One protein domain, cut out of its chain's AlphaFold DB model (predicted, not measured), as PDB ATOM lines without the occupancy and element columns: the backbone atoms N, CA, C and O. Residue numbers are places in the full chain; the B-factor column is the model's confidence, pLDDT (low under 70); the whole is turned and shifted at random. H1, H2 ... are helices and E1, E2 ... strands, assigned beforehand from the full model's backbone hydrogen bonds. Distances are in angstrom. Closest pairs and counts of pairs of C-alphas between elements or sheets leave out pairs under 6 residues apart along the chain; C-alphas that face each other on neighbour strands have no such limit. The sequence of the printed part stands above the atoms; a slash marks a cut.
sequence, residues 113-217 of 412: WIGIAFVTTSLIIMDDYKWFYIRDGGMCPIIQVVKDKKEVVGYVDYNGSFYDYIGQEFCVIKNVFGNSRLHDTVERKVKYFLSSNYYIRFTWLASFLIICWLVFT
ATOM      1  N   TRP A 113     -37.511  15.912  50.246       80.56
ATOM      2  CA  TRP A 113     -38.388  14.736  50.230       80.56
ATOM      3  C   TRP A 113     -38.711  14.266  48.813       80.56
ATOM      4  O   TRP A 113     -38.629  13.076  48.516       80.56
ATOM      5  N   ILE A 114     -39.028  15.204  47.921       83.69
ATOM      6  CA  ILE A 114     -39.328  14.888  46.525       83.69
ATOM      7  C   ILE A 114     -38.066  14.448  45.779       83.69
ATOM      8  O   ILE A 114     -38.143  13.556  44.943       83.69
ATOM      9  N   GLY A 115     -36.898  15.012  46.103       83.25
ATOM     10  CA  GLY A 115     -35.621  14.561  45.557       83.25
ATOM     11  C   GLY A 115     -35.330  13.102  45.911       83.25
ATOM     12  O   GLY A 115     -34.990  12.322  45.027       83.25
ATOM     13  N   ILE A 116     -35.543  12.707  47.172       85.06
ATOM     14  CA  ILE A 116     -35.400  11.310  47.615       85.06
ATOM     15  C   ILE A 116     -36.363  10.397  46.847       85.06
ATOM     16  O   ILE A 116     -35.940   9.364  46.325       85.06
ATOM     17  N   ALA A 117     -37.639  10.780  46.744       83.88
ATOM     18  CA  ALA A 117     -38.639  10.008  46.009       83.88
ATOM     19  C   ALA A 117     -38.267   9.861  44.523       83.88
ATOM     20  O   ALA A 117     -38.306   8.755  43.980       83.88
ATOM     21  N   PHE A 118     -37.840  10.949  43.877       87.56
ATOM     22  CA  PHE A 118     -37.426  10.955  42.477       87.56
ATOM     23  C   PHE A 118     -36.201  10.071  42.230       87.56
ATOM     24  O   PHE A 118     -36.220   9.255  41.314       87.56
ATOM     25  N   VAL A 119     -35.152  10.185  43.051       86.56
ATOM     26  CA  VAL A 119     -33.934   9.369  42.906       86.56
ATOM     27  C   VAL A 119     -34.248   7.892  43.128       86.56
ATOM     28  O   VAL A 119     -33.890   7.064  42.297       86.56
ATOM     29  N   THR A 120     -34.975   7.562  44.196       85.88
ATOM     30  CA  THR A 120     -35.316   6.170  44.534       85.88
ATOM     31  C   THR A 120     -36.131   5.514  43.421       85.88
ATOM     32  O   THR A 120     -35.803   4.423  42.969       85.88
ATOM     33  N   THR A 121     -37.166   6.195  42.928       86.06
ATOM     34  CA  THR A 121     -37.993   5.671  41.831       86.06
ATOM     35  C   THR A 121     -37.248   5.625  40.501       86.06
ATOM     36  O   THR A 121     -37.457   4.688  39.738       86.06
ATOM     37  N   SER A 122     -36.333   6.567  40.238       86.44
ATOM     38  CA  SER A 122     -35.468   6.523  39.050       86.44
ATOM     39  C   SER A 122     -34.568   5.292  39.067       86.44
ATOM     40  O   SER A 122     -34.455   4.621  38.051       86.44
ATOM     41  N   LEU A 123     -33.967   4.967  40.218       87.38
ATOM     42  CA  LEU A 123     -33.119   3.783  40.359       87.38
ATOM     43  C   LEU A 123     -33.898   2.493  40.093       87.38
ATOM     44  O   LEU A 123     -33.399   1.634  39.375       87.38
ATOM     45  N   ILE A 124     -35.130   2.386  40.602       85.75
ATOM     46  CA  ILE A 124     -35.973   1.210  40.348       85.75
ATOM     47  C   ILE A 124     -36.342   1.111  38.860       85.75
ATOM     48  O   ILE A 124     -36.186   0.057  38.261       85.75
ATOM     49  N   ILE A 125     -36.752   2.220  38.231       85.81
ATOM     50  CA  ILE A 125     -37.077   2.240  36.794       85.81
ATOM     51  C   ILE A 125     -35.851   1.902  35.935       85.81
ATOM     52  O   ILE A 125     -35.992   1.245  34.906       85.81
ATOM     53  N   MET A 126     -34.660   2.360  36.327       85.69
ATOM     54  CA  MET A 126     -33.415   2.043  35.627       85.69
ATOM     55  C   MET A 126     -33.050   0.563  35.747       85.69
ATOM     56  O   MET A 126     -32.550  -0.000  34.775       85.69
ATOM     57  N   ASP A 127     -33.303  -0.063  36.897       85.94
ATOM     58  CA  ASP A 127     -33.101  -1.502  37.068       85.94
ATOM     59  C   ASP A 127     -34.106  -2.315  36.233       85.94
ATOM     60  O   ASP A 127     -33.698  -3.182  35.462       85.94
ATOM     61  N   ASP A 128     -35.393  -1.946  36.262       85.19
ATOM     62  CA  ASP A 128     -36.430  -2.542  35.406       85.19
ATOM     63  C   ASP A 128     -36.059  -2.431  33.916       85.19
ATOM     64  O   ASP A 128     -36.137  -3.406  33.162       85.19
ATOM     65  N   TYR A 129     -35.597  -1.251  33.485       86.19
ATOM     66  CA  TYR A 129     -35.144  -1.026  32.113       86.19
ATOM     67  C   TYR A 129     -33.914  -1.868  31.768       86.19
ATOM     68  O   TYR A 129     -33.836  -2.421  30.675       86.19
ATOM     69  N   LYS A 130     -32.954  -2.002  32.687       87.44
ATOM     70  CA  LYS A 130     -31.777  -2.850  32.481       87.44
ATOM     71  C   LYS A 130     -32.191  -4.303  32.247       87.44
ATOM     72  O   LYS A 130     -31.647  -4.942  31.351       87.44
ATOM     73  N   TRP A 131     -33.163  -4.816  32.999       85.00
ATOM     74  CA  TRP A 131     -33.699  -6.162  32.785       85.00
ATOM     75  C   TRP A 131     -34.415  -6.313  31.446       85.00
ATOM     76  O   TRP A 131     -34.222  -7.325  30.775       85.00
ATOM     77  N   PHE A 132     -35.204  -5.317  31.041       86.38
ATOM     78  CA  PHE A 132     -35.825  -5.274  29.717       86.38
ATOM     79  C   PHE A 132     -34.771  -5.280  28.598       86.38
ATOM     80  O   PHE A 132     -34.854  -6.086  27.675       86.38
ATOM     81  N   TYR A 133     -33.734  -4.450  28.724       85.31
ATOM     82  CA  TYR A 133     -32.623  -4.363  27.773       85.31
ATOM     83  C   TYR A 133     -31.857  -5.689  27.658       85.31
ATOM     84  O   TYR A 133     -31.613  -6.157  26.554       85.31
ATOM     85  N   ILE A 134     -31.513  -6.326  28.786       87.56
ATOM     86  CA  ILE A 134     -30.776  -7.607  28.814       87.56
ATOM     87  C   ILE A 134     -31.572  -8.748  28.159       87.56
ATOM     88  O   ILE A 134     -30.977  -9.703  27.669       87.56
ATOM     89  N   ARG A 135     -32.906  -8.671  28.158       86.75
ATOM     90  CA  ARG A 135     -33.789  -9.660  27.518       86.75
ATOM     91  C   ARG A 135     -34.045  -9.373  26.035       86.75
ATOM     92  O   ARG A 135     -34.937  -9.988  25.461       86.75
ATOM     93  N   ASP A 136     -33.307  -8.430  25.451       84.50
ATOM     94  CA  ASP A 136     -33.504  -7.912  24.094       84.50
ATOM     95  C   ASP A 136     -34.909  -7.331  23.848       84.50
ATOM     96  O   ASP A 136     -35.336  -7.166  22.705       84.50
ATOM     97  N   GLY A 137     -35.602  -6.939  24.924       84.88
ATOM     98  CA  GLY A 137     -36.895  -6.276  24.877       84.88
ATOM     99  C   GLY A 137     -38.039  -7.055  25.528       84.88
ATOM    100  O   GLY A 137     -37.871  -7.743  26.540       84.88
ATOM    101  N   GLY A 138     -39.248  -6.892  24.990       86.38
ATOM    102  CA  GLY A 138     -40.466  -7.440  25.580       86.38
ATOM    103  C   GLY A 138     -41.669  -7.400  24.646       86.38
ATOM    104  O   GLY A 138     -41.629  -6.815  23.571       86.38
ATOM    105  N   MET A 139     -42.763  -8.034  25.064       85.69
ATOM    106  CA  MET A 139     -43.976  -8.164  24.251       85.69
ATOM    107  C   MET A 139     -45.169  -7.513  24.946       85.69
ATOM    108  O   MET A 139     -45.259  -7.510  26.178       85.69
ATOM    109  N   CYS A 140     -46.120  -7.004  24.164       84.38
ATOM    110  CA  CYS A 140     -47.431  -6.586  24.661       84.38
ATOM    111  C   CYS A 140     -48.560  -7.191  23.811       84.38
ATOM    112  O   CYS A 140     -48.522  -7.059  22.589       84.38
ATOM    113  N   PRO A 141     -49.591  -7.818  24.408       81.75
ATOM    114  CA  PRO A 141     -50.687  -8.404  23.640       81.75
ATOM    115  C   PRO A 141     -51.566  -7.333  22.976       81.75
ATOM    116  O   PRO A 141     -51.940  -6.336  23.595       81.75
ATOM    117  N   ILE A 142     -51.968  -7.580  21.731       79.94
ATOM    118  CA  ILE A 142     -52.976  -6.808  21.002       79.94
ATOM    119  C   ILE A 142     -54.334  -7.459  21.253       79.94
ATOM    120  O   ILE A 142     -54.571  -8.603  20.870       79.94
ATOM    121  N   ILE A 143     -55.238  -6.717  21.890       76.81
ATOM    122  CA  ILE A 143     -56.573  -7.202  22.247       76.81
ATOM    123  C   ILE A 143     -57.608  -6.557  21.317       76.81
ATOM    124  O   ILE A 143     -57.767  -5.334  21.330       76.81
ATOM    125  N   GLN A 144     -58.347  -7.363  20.552       74.81
ATOM    126  CA  GLN A 144     -59.453  -6.901  19.697       74.81
ATOM    127  C   GLN A 144     -60.789  -7.502  20.134       74.81
ATOM    128  O   GLN A 144     -60.827  -8.610  20.654       74.81
ATOM    129  N   VAL A 145     -61.890  -6.769  19.931       68.94
ATOM    130  CA  VAL A 145     -63.255  -7.264  20.178       68.94
ATOM    131  C   VAL A 145     -63.759  -7.951  18.909       68.94
ATOM    132  O   VAL A 145     -64.029  -7.279  17.918       68.94
ATOM    133  N   VAL A 146     -63.923  -9.269  18.946       70.00
ATOM    134  CA  VAL A 146     -64.511 -10.072  17.871       70.00
ATOM    135  C   VAL A 146     -65.776 -10.740  18.415       70.00
ATOM    136  O   VAL A 146     -65.714 -11.513  19.367       70.00
ATOM    137  N   LYS A 147     -66.948 -10.432  17.836       70.12
ATOM    138  CA  LYS A 147     -68.256 -10.998  18.247       70.12
ATOM    139  C   LYS A 147     -68.518 -10.890  19.762       70.12
ATOM    140  O   LYS A 147     -68.775 -11.889  20.432       70.12
ATOM    141  N   ASP A 148     -68.368  -9.685  20.312       65.25
ATOM    142  CA  ASP A 148     -68.531  -9.380  21.747       65.25
ATOM    143  C   ASP A 148     -67.588 -10.138  22.704       65.25
ATOM    144  O   ASP A 148     -67.740 -10.084  23.930       65.25
ATOM    145  N   LYS A 149     -66.559 -10.807  22.168       56.62
ATOM    146  CA  LYS A 149     -65.471 -11.428  22.928       56.62
ATOM    147  C   LYS A 149     -64.154 -10.749  22.571       56.62
ATOM    148  O   LYS A 149     -63.821 -10.581  21.405       56.62
ATOM    149  N   LYS A 150     -63.411 -10.300  23.584       60.06
ATOM    150  CA  LYS A 150     -62.064  -9.759  23.375       60.06
ATOM    151  C   LYS A 150     -61.064 -10.914  23.278       60.06
ATOM    152  O   LYS A 150     -60.904 -11.628  24.264       60.06
ATOM    153  N   GLU A 151     -60.412 -11.076  22.131       73.75
ATOM    154  CA  GLU A 151     -59.389 -12.101  21.869       73.75
ATOM    155  C   GLU A 151     -58.005 -11.454  21.713       73.75
ATOM    156  O   GLU A 151     -57.882 -10.308  21.264       73.75
ATOM    157  N   VAL A 152     -56.958 -12.180  22.121       77.75
ATOM    158  CA  VAL A 152     -55.571 -11.795  21.832       77.75
ATOM    159  C   VAL A 152     -55.297 -12.184  20.387       77.75
ATOM    160  O   VAL A 152     -55.222 -13.365  20.069       77.75
ATOM    161  N   VAL A 153     -55.185 -11.186  19.516       80.31
ATOM    162  CA  VAL A 153     -55.019 -11.387  18.065       80.31
ATOM    163  C   VAL A 153     -53.558 -11.324  17.619       80.31
ATOM    164  O   VAL A 153     -53.250 -11.608  16.467       80.31
ATOM    165  N   GLY A 154     -52.654 -10.944  18.519       83.56
ATOM    166  CA  GLY A 154     -51.223 -10.856  18.249       83.56
ATOM    167  C   GLY A 154     -50.467 -10.179  19.384       83.56
ATOM    168  O   GLY A 154     -51.048  -9.863  20.426       83.56
ATOM    169  N   TYR A 155     -49.181  -9.931  19.160       85.31
ATOM    170  CA  TYR A 155     -48.297  -9.228  20.083       85.31
ATOM    171  C   TYR A 155     -47.561  -8.113  19.339       85.31
ATOM    172  O   TYR A 155     -47.246  -8.249  18.160       85.31
ATOM    173  N   VAL A 156     -47.332  -6.996  20.026       86.69
ATOM    174  CA  VAL A 156     -46.360  -5.985  19.607       86.69
ATOM    175  C   VAL A 156     -45.045  -6.330  20.284       86.69
ATOM    176  O   VAL A 156     -44.988  -6.353  21.518       86.69
ATOM    177  N   ASP A 157     -44.025  -6.587  19.474       88.31
ATOM    178  CA  ASP A 157     -42.656  -6.761  19.937       88.31
ATOM    179  C   ASP A 157     -41.995  -5.393  20.097       88.31
ATOM    180  O   ASP A 157     -42.069  -4.526  19.223       88.31
ATOM    181  N   TYR A 158     -41.372  -5.203  21.249       89.06
ATOM    182  CA  TYR A 158     -40.631  -4.013  21.622       89.06
ATOM    183  C   TYR A 158     -39.172  -4.415  21.735       89.06
ATOM    184  O   TYR A 158     -38.849  -5.300  22.524       89.06
ATOM    185  N   ASN A 159     -38.302  -3.782  20.954       82.19
ATOM    186  CA  ASN A 159     -36.872  -4.077  20.977       82.19
ATOM    187  C   ASN A 159     -36.248  -3.515  22.263       82.19
ATOM    188  O   ASN A 159     -36.839  -2.659  22.911       82.19
ATOM    189  N   GLY A 160     -35.044  -3.939  22.645       82.31
ATOM    190  CA  GLY A 160     -34.380  -3.503  23.886       82.31
ATOM    191  C   GLY A 160     -34.129  -1.989  24.058       82.31
ATOM    192  O   GLY A 160     -33.423  -1.607  24.979       82.31
ATOM    193  N   SER A 161     -34.651  -1.089  23.217       87.50
ATOM    194  CA  SER A 161     -34.452   0.358  23.355       87.50
ATOM    195  C   SER A 161     -35.271   0.978  24.502       87.50
ATOM    196  O   SER A 161     -36.314   0.475  24.913       87.50
ATOM    197  N   PHE A 162     -34.835   2.136  25.010       81.50
ATOM    198  CA  PHE A 162     -35.563   2.863  26.063       81.50
ATOM    199  C   PHE A 162     -36.951   3.353  25.620       81.50
ATOM    200  O   PHE A 162     -37.894   3.365  26.413       81.50
ATOM    201  N   TYR A 163     -37.099   3.748  24.353       85.62
ATOM    202  CA  TYR A 163     -38.394   4.163  23.807       85.62
ATOM    203  C   TYR A 163     -39.368   2.991  23.727       85.62
ATOM    204  O   TYR A 163     -40.545   3.147  24.047       85.62
ATOM    205  N   ASP A 164     -38.859   1.821  23.361       86.38
ATOM    206  CA  ASP A 164     -39.625   0.586  23.285       86.38
ATOM    207  C   ASP A 164     -40.022   0.080  24.674       86.38
ATOM    208  O   ASP A 164     -41.164  -0.325  24.860       86.38
ATOM    209  N   TYR A 165     -39.152   0.223  25.679       86.62
ATOM    210  CA  TYR A 165     -39.511   0.003  27.082       86.62
ATOM    211  C   TYR A 165     -40.703   0.878  27.502       86.62
ATOM    212  O   TYR A 165     -41.717   0.374  27.982       86.62
ATOM    213  N   ILE A 166     -40.641   2.195  27.260       84.25
ATOM    214  CA  ILE A 166     -41.768   3.097  27.562       84.25
ATOM    215  C   ILE A 166     -43.024   2.695  26.772       84.25
ATOM    216  O   ILE A 166     -44.132   2.714  27.315       84.25
ATOM    217  N   GLY A 167     -42.861   2.335  25.497       85.38
ATOM    218  CA  GLY A 167     -43.943   1.907  24.616       85.38
ATOM    219  C   GLY A 167     -44.647   0.642  25.110       85.38
ATOM    220  O   GLY A 167     -45.880   0.622  25.183       85.38
ATOM    221  N   GLN A 168     -43.878  -0.374  25.505       86.88
ATOM    222  CA  GLN A 168     -44.386  -1.618  26.076       86.88
ATOM    223  C   GLN A 168     -45.194  -1.331  27.337       86.88
ATOM    224  O   GLN A 168     -46.321  -1.803  27.486       86.88
ATOM    225  N   GLU A 169     -44.655  -0.497  28.222       82.81
ATOM    226  CA  GLU A 169     -45.303  -0.188  29.487       82.81
ATOM    227  C   GLU A 169     -46.599   0.598  29.313       82.81
ATOM    228  O   GLU A 169     -47.603   0.317  29.975       82.81
ATOM    229  N   PHE A 170     -46.636   1.532  28.361       82.75
ATOM    230  CA  PHE A 170     -47.873   2.209  27.991       82.75
ATOM    231  C   PHE A 170     -48.915   1.232  27.425       82.75
ATOM    232  O   PHE A 170     -50.100   1.330  27.750       82.75
ATOM    233  N   CYS A 171     -48.485   0.262  26.615       82.44
ATOM    234  CA  CYS A 171     -49.359  -0.768  26.064       82.44
ATOM    235  C   CYS A 171     -49.951  -1.677  27.159       82.44
ATOM    236  O   CYS A 171     -51.167  -1.898  27.181       82.44
ATOM    237  N   VAL A 172     -49.139  -2.122  28.126       78.75
ATOM    238  CA  VAL A 172     -49.600  -2.907  29.285       78.75
ATOM    239  C   VAL A 172     -50.623  -2.115  30.104       78.75
ATOM    240  O   VAL A 172     -51.709  -2.623  30.391       78.75
ATOM    241  N   ILE A 173     -50.343  -0.841  30.403       74.75
ATOM    242  CA  ILE A 173     -51.267   0.051  31.123       74.75
ATOM    243  C   ILE A 173     -52.591   0.196  30.362       74.75
ATOM    244  O   ILE A 173     -53.667   0.032  30.944       74.75
ATOM    245  N   LYS A 174     -52.536   0.470  29.054       78.00
ATOM    246  CA  LYS A 174     -53.728   0.602  28.204       78.00
ATOM    247  C   LYS A 174     -54.582  -0.664  28.246       78.00
ATOM    248  O   LYS A 174     -55.803  -0.567  28.360       78.00
ATOM    249  N   ASN A 175     -53.953  -1.834  28.192       75.44
ATOM    250  CA  ASN A 175     -54.650  -3.112  28.263       75.44
ATOM    251  C   ASN A 175     -55.305  -3.338  29.629       75.44
ATOM    252  O   ASN A 175     -56.439  -3.801  29.677       75.44
ATOM    253  N   VAL A 176     -54.660  -2.960  30.733       69.56
ATOM    254  CA  VAL A 176     -55.229  -3.100  32.084       69.56
ATOM    255  C   VAL A 176     -56.444  -2.192  32.293       69.56
ATOM    256  O   VAL A 176     -57.485  -2.651  32.760       69.56
ATOM    257  N   PHE A 177     -56.347  -0.906  31.937       68.56
ATOM    258  CA  PHE A 177     -57.438   0.054  32.161       68.56
ATOM    259  C   PHE A 177     -58.548  -0.031  31.104       68.56
ATOM    260  O   PHE A 177     -59.707   0.264  31.408       68.56
ATOM    261  N   GLY A 178     -58.217  -0.463  29.883       65.75
ATOM    262  CA  GLY A 178     -59.153  -0.664  28.770       65.75
ATOM    263  C   GLY A 178     -59.858  -2.027  28.759       65.75
ATOM    264  O   GLY A 178     -60.708  -2.281  27.894       65.75
ATOM    265  N   ASN A 179     -59.524  -2.921  29.695       63.94
ATOM    266  CA  ASN A 179     -60.150  -4.231  29.832       63.94
ATOM    267  C   ASN A 179     -61.196  -4.214  30.951       63.94
ATOM    268  O   ASN A 179     -60.869  -4.287  32.134       63.94
ATOM    269  N   SER A 180     -62.468  -4.108  30.565       55.53
ATOM    270  CA  SER A 180     -63.589  -4.102  31.502       55.53
ATOM    271  C   SER A 180     -63.683  -5.406  32.297       55.53
ATOM    272  O   SER A 180     -63.815  -5.338  33.502       55.53
ATOM    273  N   ARG A 181     -63.483  -6.603  31.727       56.84
ATOM    274  CA  ARG A 181     -63.806  -7.855  32.453       56.84
ATOM    275  C   ARG A 181     -62.762  -8.375  33.457       56.84
ATOM    276  O   ARG A 181     -63.150  -9.016  34.429       56.84
ATOM    277  N   LEU A 182     -61.457  -8.134  33.274       52.09
ATOM    278  CA  LEU A 182     -60.416  -8.673  34.185       52.09
ATOM    279  C   LEU A 182     -60.234  -7.831  35.468       52.09
ATOM    280  O   LEU A 182     -59.888  -8.360  36.531       52.09
ATOM    281  N   HIS A 183     -60.583  -6.542  35.405       52.62
ATOM    282  CA  HIS A 183     -60.521  -5.588  36.515       52.62
ATOM    283  C   HIS A 183     -61.814  -4.751  36.608       52.62
ATOM    284  O   HIS A 183     -61.746  -3.536  36.736       52.62
ATOM    285  N   ASP A 184     -62.997  -5.369  36.511       60.38
ATOM    286  CA  ASP A 184     -64.274  -4.634  36.340       60.38
ATOM    287  C   ASP A 184     -64.680  -3.784  37.551       60.38
ATOM    288  O   ASP A 184     -65.420  -2.807  37.438       60.38
ATOM    289  N   THR A 185     -64.151  -4.102  38.732       66.69
ATOM    290  CA  THR A 185     -64.401  -3.300  39.926       66.69
ATOM    291  C   THR A 185     -63.387  -2.166  40.042       66.69
ATOM    292  O   THR A 185     -62.181  -2.354  39.852       66.69
ATOM    293  N   VAL A 186     -63.872  -0.983  40.433       66.12
ATOM    294  CA  VAL A 186     -63.033   0.165  40.827       66.12
ATOM    295  C   VAL A 186     -61.939  -0.286  41.802       66.12
ATOM    296  O   VAL A 186     -60.787   0.101  41.656       66.12
ATOM    297  N   GLU A 187     -62.268  -1.195  42.722       71.88
ATOM    298  CA  GLU A 187     -61.330  -1.790  43.674       71.88
ATOM    299  C   GLU A 187     -60.161  -2.536  43.007       71.88
ATOM    300  O   GLU A 187     -59.015  -2.335  43.398       71.88
ATOM    301  N   ARG A 188     -60.402  -3.375  41.987       67.69
ATOM    302  CA  ARG A 188     -59.325  -4.101  41.287       67.69
ATOM    303  C   ARG A 188     -58.443  -3.164  40.469       67.69
ATOM    304  O   ARG A 188     -57.229  -3.353  40.457       67.69
ATOM    305  N   LYS A 189     -59.030  -2.143  39.837       68.81
ATOM    306  CA  LYS A 189     -58.269  -1.097  39.132       68.81
ATOM    307  C   LYS A 189     -57.411  -0.288  40.100       68.81
ATOM    308  O   LYS A 189     -56.253  -0.030  39.799       68.81
ATOM    309  N   VAL A 190     -57.939   0.045  41.280       68.81
ATOM    310  CA  VAL A 190     -57.192   0.723  42.349       68.81
ATOM    311  C   VAL A 190     -56.091  -0.177  42.913       68.81
ATOM    312  O   VAL A 190     -54.964   0.278  43.035       68.81
ATOM    313  N   LYS A 191     -56.355  -1.461  43.186       69.38
ATOM    314  CA  LYS A 191     -55.330  -2.425  43.633       69.38
ATOM    315  C   LYS A 191     -54.204  -2.585  42.614       69.38
ATOM    316  O   LYS A 191     -53.049  -2.664  43.008       69.38
ATOM    317  N   TYR A 192     -54.523  -2.596  41.320       67.88
ATOM    318  CA  TYR A 192     -53.512  -2.647  40.267       67.88
ATOM    319  C   TYR A 192     -52.755  -1.318  40.126       67.88
ATOM    320  O   TYR A 192     -51.536  -1.316  40.006       67.88
ATOM    321  N   PHE A 193     -53.441  -0.176  40.197       64.00
ATOM    322  CA  PHE A 193     -52.806   1.147  40.226       64.00
ATOM    323  C   PHE A 193     -51.848   1.293  41.421       64.00
ATOM    324  O   PHE A 193     -50.769   1.861  41.295       64.00
ATOM    325  N   LEU A 194     -52.234   0.746  42.574       63.78
ATOM    326  CA  LEU A 194     -51.423   0.689  43.789       63.78
ATOM    327  C   LEU A 194     -50.440  -0.491  43.806       63.78
ATOM    328  O   LEU A 194     -49.707  -0.641  44.784       63.78
ATOM    329  N   SER A 195     -50.396  -1.324  42.757       67.62
ATOM    330  CA  SER A 195     -49.329  -2.317  42.614       67.62
ATOM    331  C   SER A 195     -47.984  -1.600  42.498       67.62
ATOM    332  O   SER A 195     -47.906  -0.485  41.966       67.62
ATOM    333  N   SER A 196     -46.928  -2.231  43.019       61.69
ATOM    334  CA  SER A 196     -45.604  -1.620  43.187       61.69
ATOM    335  C   SER A 196     -45.131  -0.909  41.921       61.69
ATOM    336  O   SER A 196     -44.741   0.253  41.984       61.69
ATOM    337  N   ASN A 197     -45.253  -1.546  40.759       67.94
ATOM    338  CA  ASN A 197     -44.623  -1.063  39.530       67.94
ATOM    339  C   ASN A 197     -45.321   0.181  38.959       67.94
ATOM    340  O   ASN A 197     -44.654   1.124  38.526       67.94
ATOM    341  N   TYR A 198     -46.657   0.243  39.002       71.31
ATOM    342  CA  TYR A 198     -47.382   1.428  38.533       71.31
ATOM    343  C   TYR A 198     -47.216   2.597  39.506       71.31
ATOM    344  O   TYR A 198     -46.927   3.723  39.090       71.31
ATOM    345  N   TYR A 199     -47.342   2.327  40.808       71.31
ATOM    346  CA  TYR A 199     -47.150   3.334  41.843       71.31
ATOM    347  C   TYR A 199     -45.746   3.954  41.787       71.31
ATOM    348  O   TYR A 199     -45.611   5.171  41.933       71.31
ATOM    349  N   ILE A 200     -44.708   3.158  41.502       79.81
ATOM    350  CA  ILE A 200     -43.328   3.636  41.318       79.81
ATOM    351  C   ILE A 200     -43.236   4.633  40.160       79.81
ATOM    352  O   ILE A 200     -42.690   5.721  40.337       79.81
ATOM    353  N   ARG A 201     -43.815   4.321  38.994       78.00
ATOM    354  CA  ARG A 201     -43.777   5.211  37.818       78.00
ATOM    355  C   ARG A 201     -44.607   6.471  38.004       78.00
ATOM    356  O   ARG A 201     -44.172   7.556  37.622       78.00
ATOM    357  N   PHE A 202     -45.775   6.342  38.626       79.06
ATOM    358  CA  PHE A 202     -46.589   7.491  39.004       79.06
ATOM    359  C   PHE A 202     -45.826   8.401  39.969       79.06
ATOM    360  O   PHE A 202     -45.776   9.611  39.765       79.06
ATOM    361  N   THR A 203     -45.176   7.823  40.983       82.25
ATOM    362  CA  THR A 203     -44.369   8.564  41.957       82.25
ATOM    363  C   THR A 203     -43.165   9.225  41.295       82.25
ATOM    364  O   THR A 203     -42.878  10.379  41.603       82.25
ATOM    365  N   TRP A 204     -42.505   8.556  40.346       85.75
ATOM    366  CA  TRP A 204     -41.418   9.131  39.555       85.75
ATOM    367  C   TRP A 204     -41.876  10.362  38.771       85.75
ATOM    368  O   TRP A 204     -41.309  11.444  38.933       85.75
ATOM    369  N   LEU A 205     -42.953  10.228  37.989       82.38
ATOM    370  CA  LEU A 205     -43.497  11.317  37.178       82.38
ATOM    371  C   LEU A 205     -44.011  12.464  38.053       82.38
ATOM    372  O   LEU A 205     -43.707  13.625  37.790       82.38
ATOM    373  N   ALA A 206     -44.757  12.160  39.115       82.81
ATOM    374  CA  ALA A 206     -45.241  13.162  40.055       82.81
ATOM    375  C   ALA A 206     -44.072  13.902  40.716       82.81
ATOM    376  O   ALA A 206     -44.089  15.129  40.786       82.81
ATOM    377  N   SER A 207     -43.029  13.184  41.138       82.75
ATOM    378  CA  SER A 207     -41.841  13.790  41.741       82.75
ATOM    379  C   SER A 207     -41.091  14.668  40.742       82.75
ATOM    380  O   SER A 207     -40.725  15.790  41.082       82.75
ATOM    381  N   PHE A 208     -40.938  14.220  39.492       83.19
ATOM    382  CA  PHE A 208     -40.360  15.017  38.411       83.19
ATOM    383  C   PHE A 208     -41.151  16.307  38.163       83.19
ATOM    384  O   PHE A 208     -40.580  17.397  38.144       83.19
ATOM    385  N   LEU A 209     -42.478  16.210  38.041       83.81
ATOM    386  CA  LEU A 209     -43.355  17.366  37.844       83.81
ATOM    387  C   LEU A 209     -43.306  18.326  39.035       83.81
ATOM    388  O   LEU A 209     -43.288  19.541  38.836       83.81
ATOM    389  N   ILE A 210     -43.239  17.810  40.266       80.50
ATOM    390  CA  ILE A 210     -43.092  18.632  41.470       80.50
ATOM    391  C   ILE A 210     -41.716  19.306  41.498       80.50
ATOM    392  O   ILE A 210     -41.651  20.489  41.813       80.50
ATOM    393  N   ILE A 211     -40.628  18.624  41.127       81.19
ATOM    394  CA  ILE A 211     -39.289  19.232  41.006       81.19
ATOM    395  C   ILE A 211     -39.309  20.354  39.971       81.19
ATOM    396  O   ILE A 211     -38.879  21.465  40.275       81.19
ATOM    397  N   CYS A 212     -39.868  20.105  38.786       78.75
ATOM    398  CA  CYS A 212     -40.053  21.124  37.759       78.75
ATOM    399  C   CYS A 212     -40.854  22.310  38.309       78.75
ATOM    400  O   CYS A 212     -40.411  23.454  38.217       78.75
ATOM    401  N   TRP A 213     -41.991  22.058  38.960       81.81
ATOM    402  CA  TRP A 213     -42.786  23.103  39.598       81.81
ATOM    403  C   TRP A 213     -41.970  23.892  40.629       81.81
ATOM    404  O   TRP A 213     -41.980  25.120  40.600       81.81
ATOM    405  N   LEU A 214     -41.199  23.223  41.492       72.56
ATOM    406  CA  LEU A 214     -40.306  23.876  42.446       72.56
ATOM    407  C   LEU A 214     -39.302  24.775  41.714       72.56
ATOM    408  O   LEU A 214     -39.188  25.943  42.072       72.56
ATOM    409  N   VAL A 215     -38.635  24.304  40.664       72.88
ATOM    410  CA  VAL A 215     -37.666  25.105  39.894       72.88
ATOM    411  C   VAL A 215     -38.330  26.326  39.243       72.88
ATOM    412  O   VAL A 215     -37.798  27.432  39.336       72.88
ATOM    413  N   PHE A 216     -39.523  26.167  38.663       74.56
ATOM    414  CA  PHE A 216     -40.225  27.241  37.950       74.56
ATOM    415  C   PHE A 216     -41.063  28.165  38.848       74.56
ATOM    416  O   PHE A 216     -41.508  29.228  38.403       74.56
ATOM    417  N   THR A 217     -41.290  27.810  40.118       74.12
ATOM    418  CA  THR A 217     -42.015  28.681  41.053       74.12
ATOM    419  C   THR A 217     -41.269  29.992  41.277       74.12
ATOM    420  O   THR A 217     -40.145  30.036  41.785       74.12
TER     421      THR A 217
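AT A GLANCE: This is residues 113 to 217 of the 412 residues of an uncharacterized protein of Osedax symbiont Rs1 (UniProt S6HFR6). A long two-stranded hairpin, E1 and E2, with helix H2 folded back alongside it makes one arm of a V, and the long helices H1 and H4, packed together at a steep angle, make the other. The arms meet where the end of H1 comes to the start of H2, and the short helix H3 leads from the far end of H2 to H4, so loosely placed that it is close to both without clearly touching either. The printed part has 105 residues, with four named helices and two named strands in the order H1 E1 E2 H2 H3 H4; the sheet, E1 - E2, is antiparallel, and the class is mixed, helices and strands. The whole is loose, with a radius of gyration of the C-alphas of 16.3 A, and only just elongated, with spans of 52 by 35 by 23 A.

IN THESE COORDINATES: Strand E1, residues 137 to 146, is 28.7 A long from first to last C-alpha, and E2, residues 149 to 159, is 29.6 A long. H2, residues 162 to 178, measures 24.0 A. H1, residues 113 to 134, begins with C-alpha 113 at (-38.388, 14.736, 50.230) and measures 31.9 A. H3, residues 186 to 193, measures 10.3 A. H4, residues 196 to 216, measures 29.8 A and ends with C-alpha 216 at (-40.225, 27.241, 37.950).

HOW THE PARTS SIT: E1 and E2 form a hairpin, antiparallel at 157 degrees between their directions; N 140 and O 156 are 3.0 A apart and N 153 and O 142 are 3.0 A apart, both within hydrogen-bond range. The closest C-alphas of E1 and H2, those of Cys 140 and Gln 168, are 6.0 A apart; those of E2 and H2, Tyr 158 and Asp 164, are 5.0 A apart. H2 touches H1 with its residues 162 to 165 alone, about perpendicular at 79 degrees; the closest C-alphas are those of Tyr 129 and Tyr 165, 6.7 A apart. H1 touches H4 at a steep tilt of 50 degrees, opposite ways; the closest C-alphas are those of Phe 118 and Trp 204, 5.3 A apart. H3 is close to H2 but not clearly touching it, with the closest C-alphas, of Phe 177 and Lys 189, 7.1 A apart. H3 is also close to H4 but not clearly touching it, with the closest C-alphas, of Phe 193 and Tyr 199, 6.3 A apart. H2 and H4 are only just apart, 8.5 A at the closest. In H1, H2, H3 and H4 every O i to N i+4 pair is within hydrogen-bond range.

THE WHOLE: The two C-alphas farthest apart, those of Lys 147 and Thr 217, are 52.8 A from each other. The printed part has no cut. No link is long; the link from H2 to H3, of 7 residues, is short, and the others are tight. The mean pLDDT of the printed part is 77.8, and it is under 70 at residue 145, residues 148 to 150, 176 to 186 and 188 to 197.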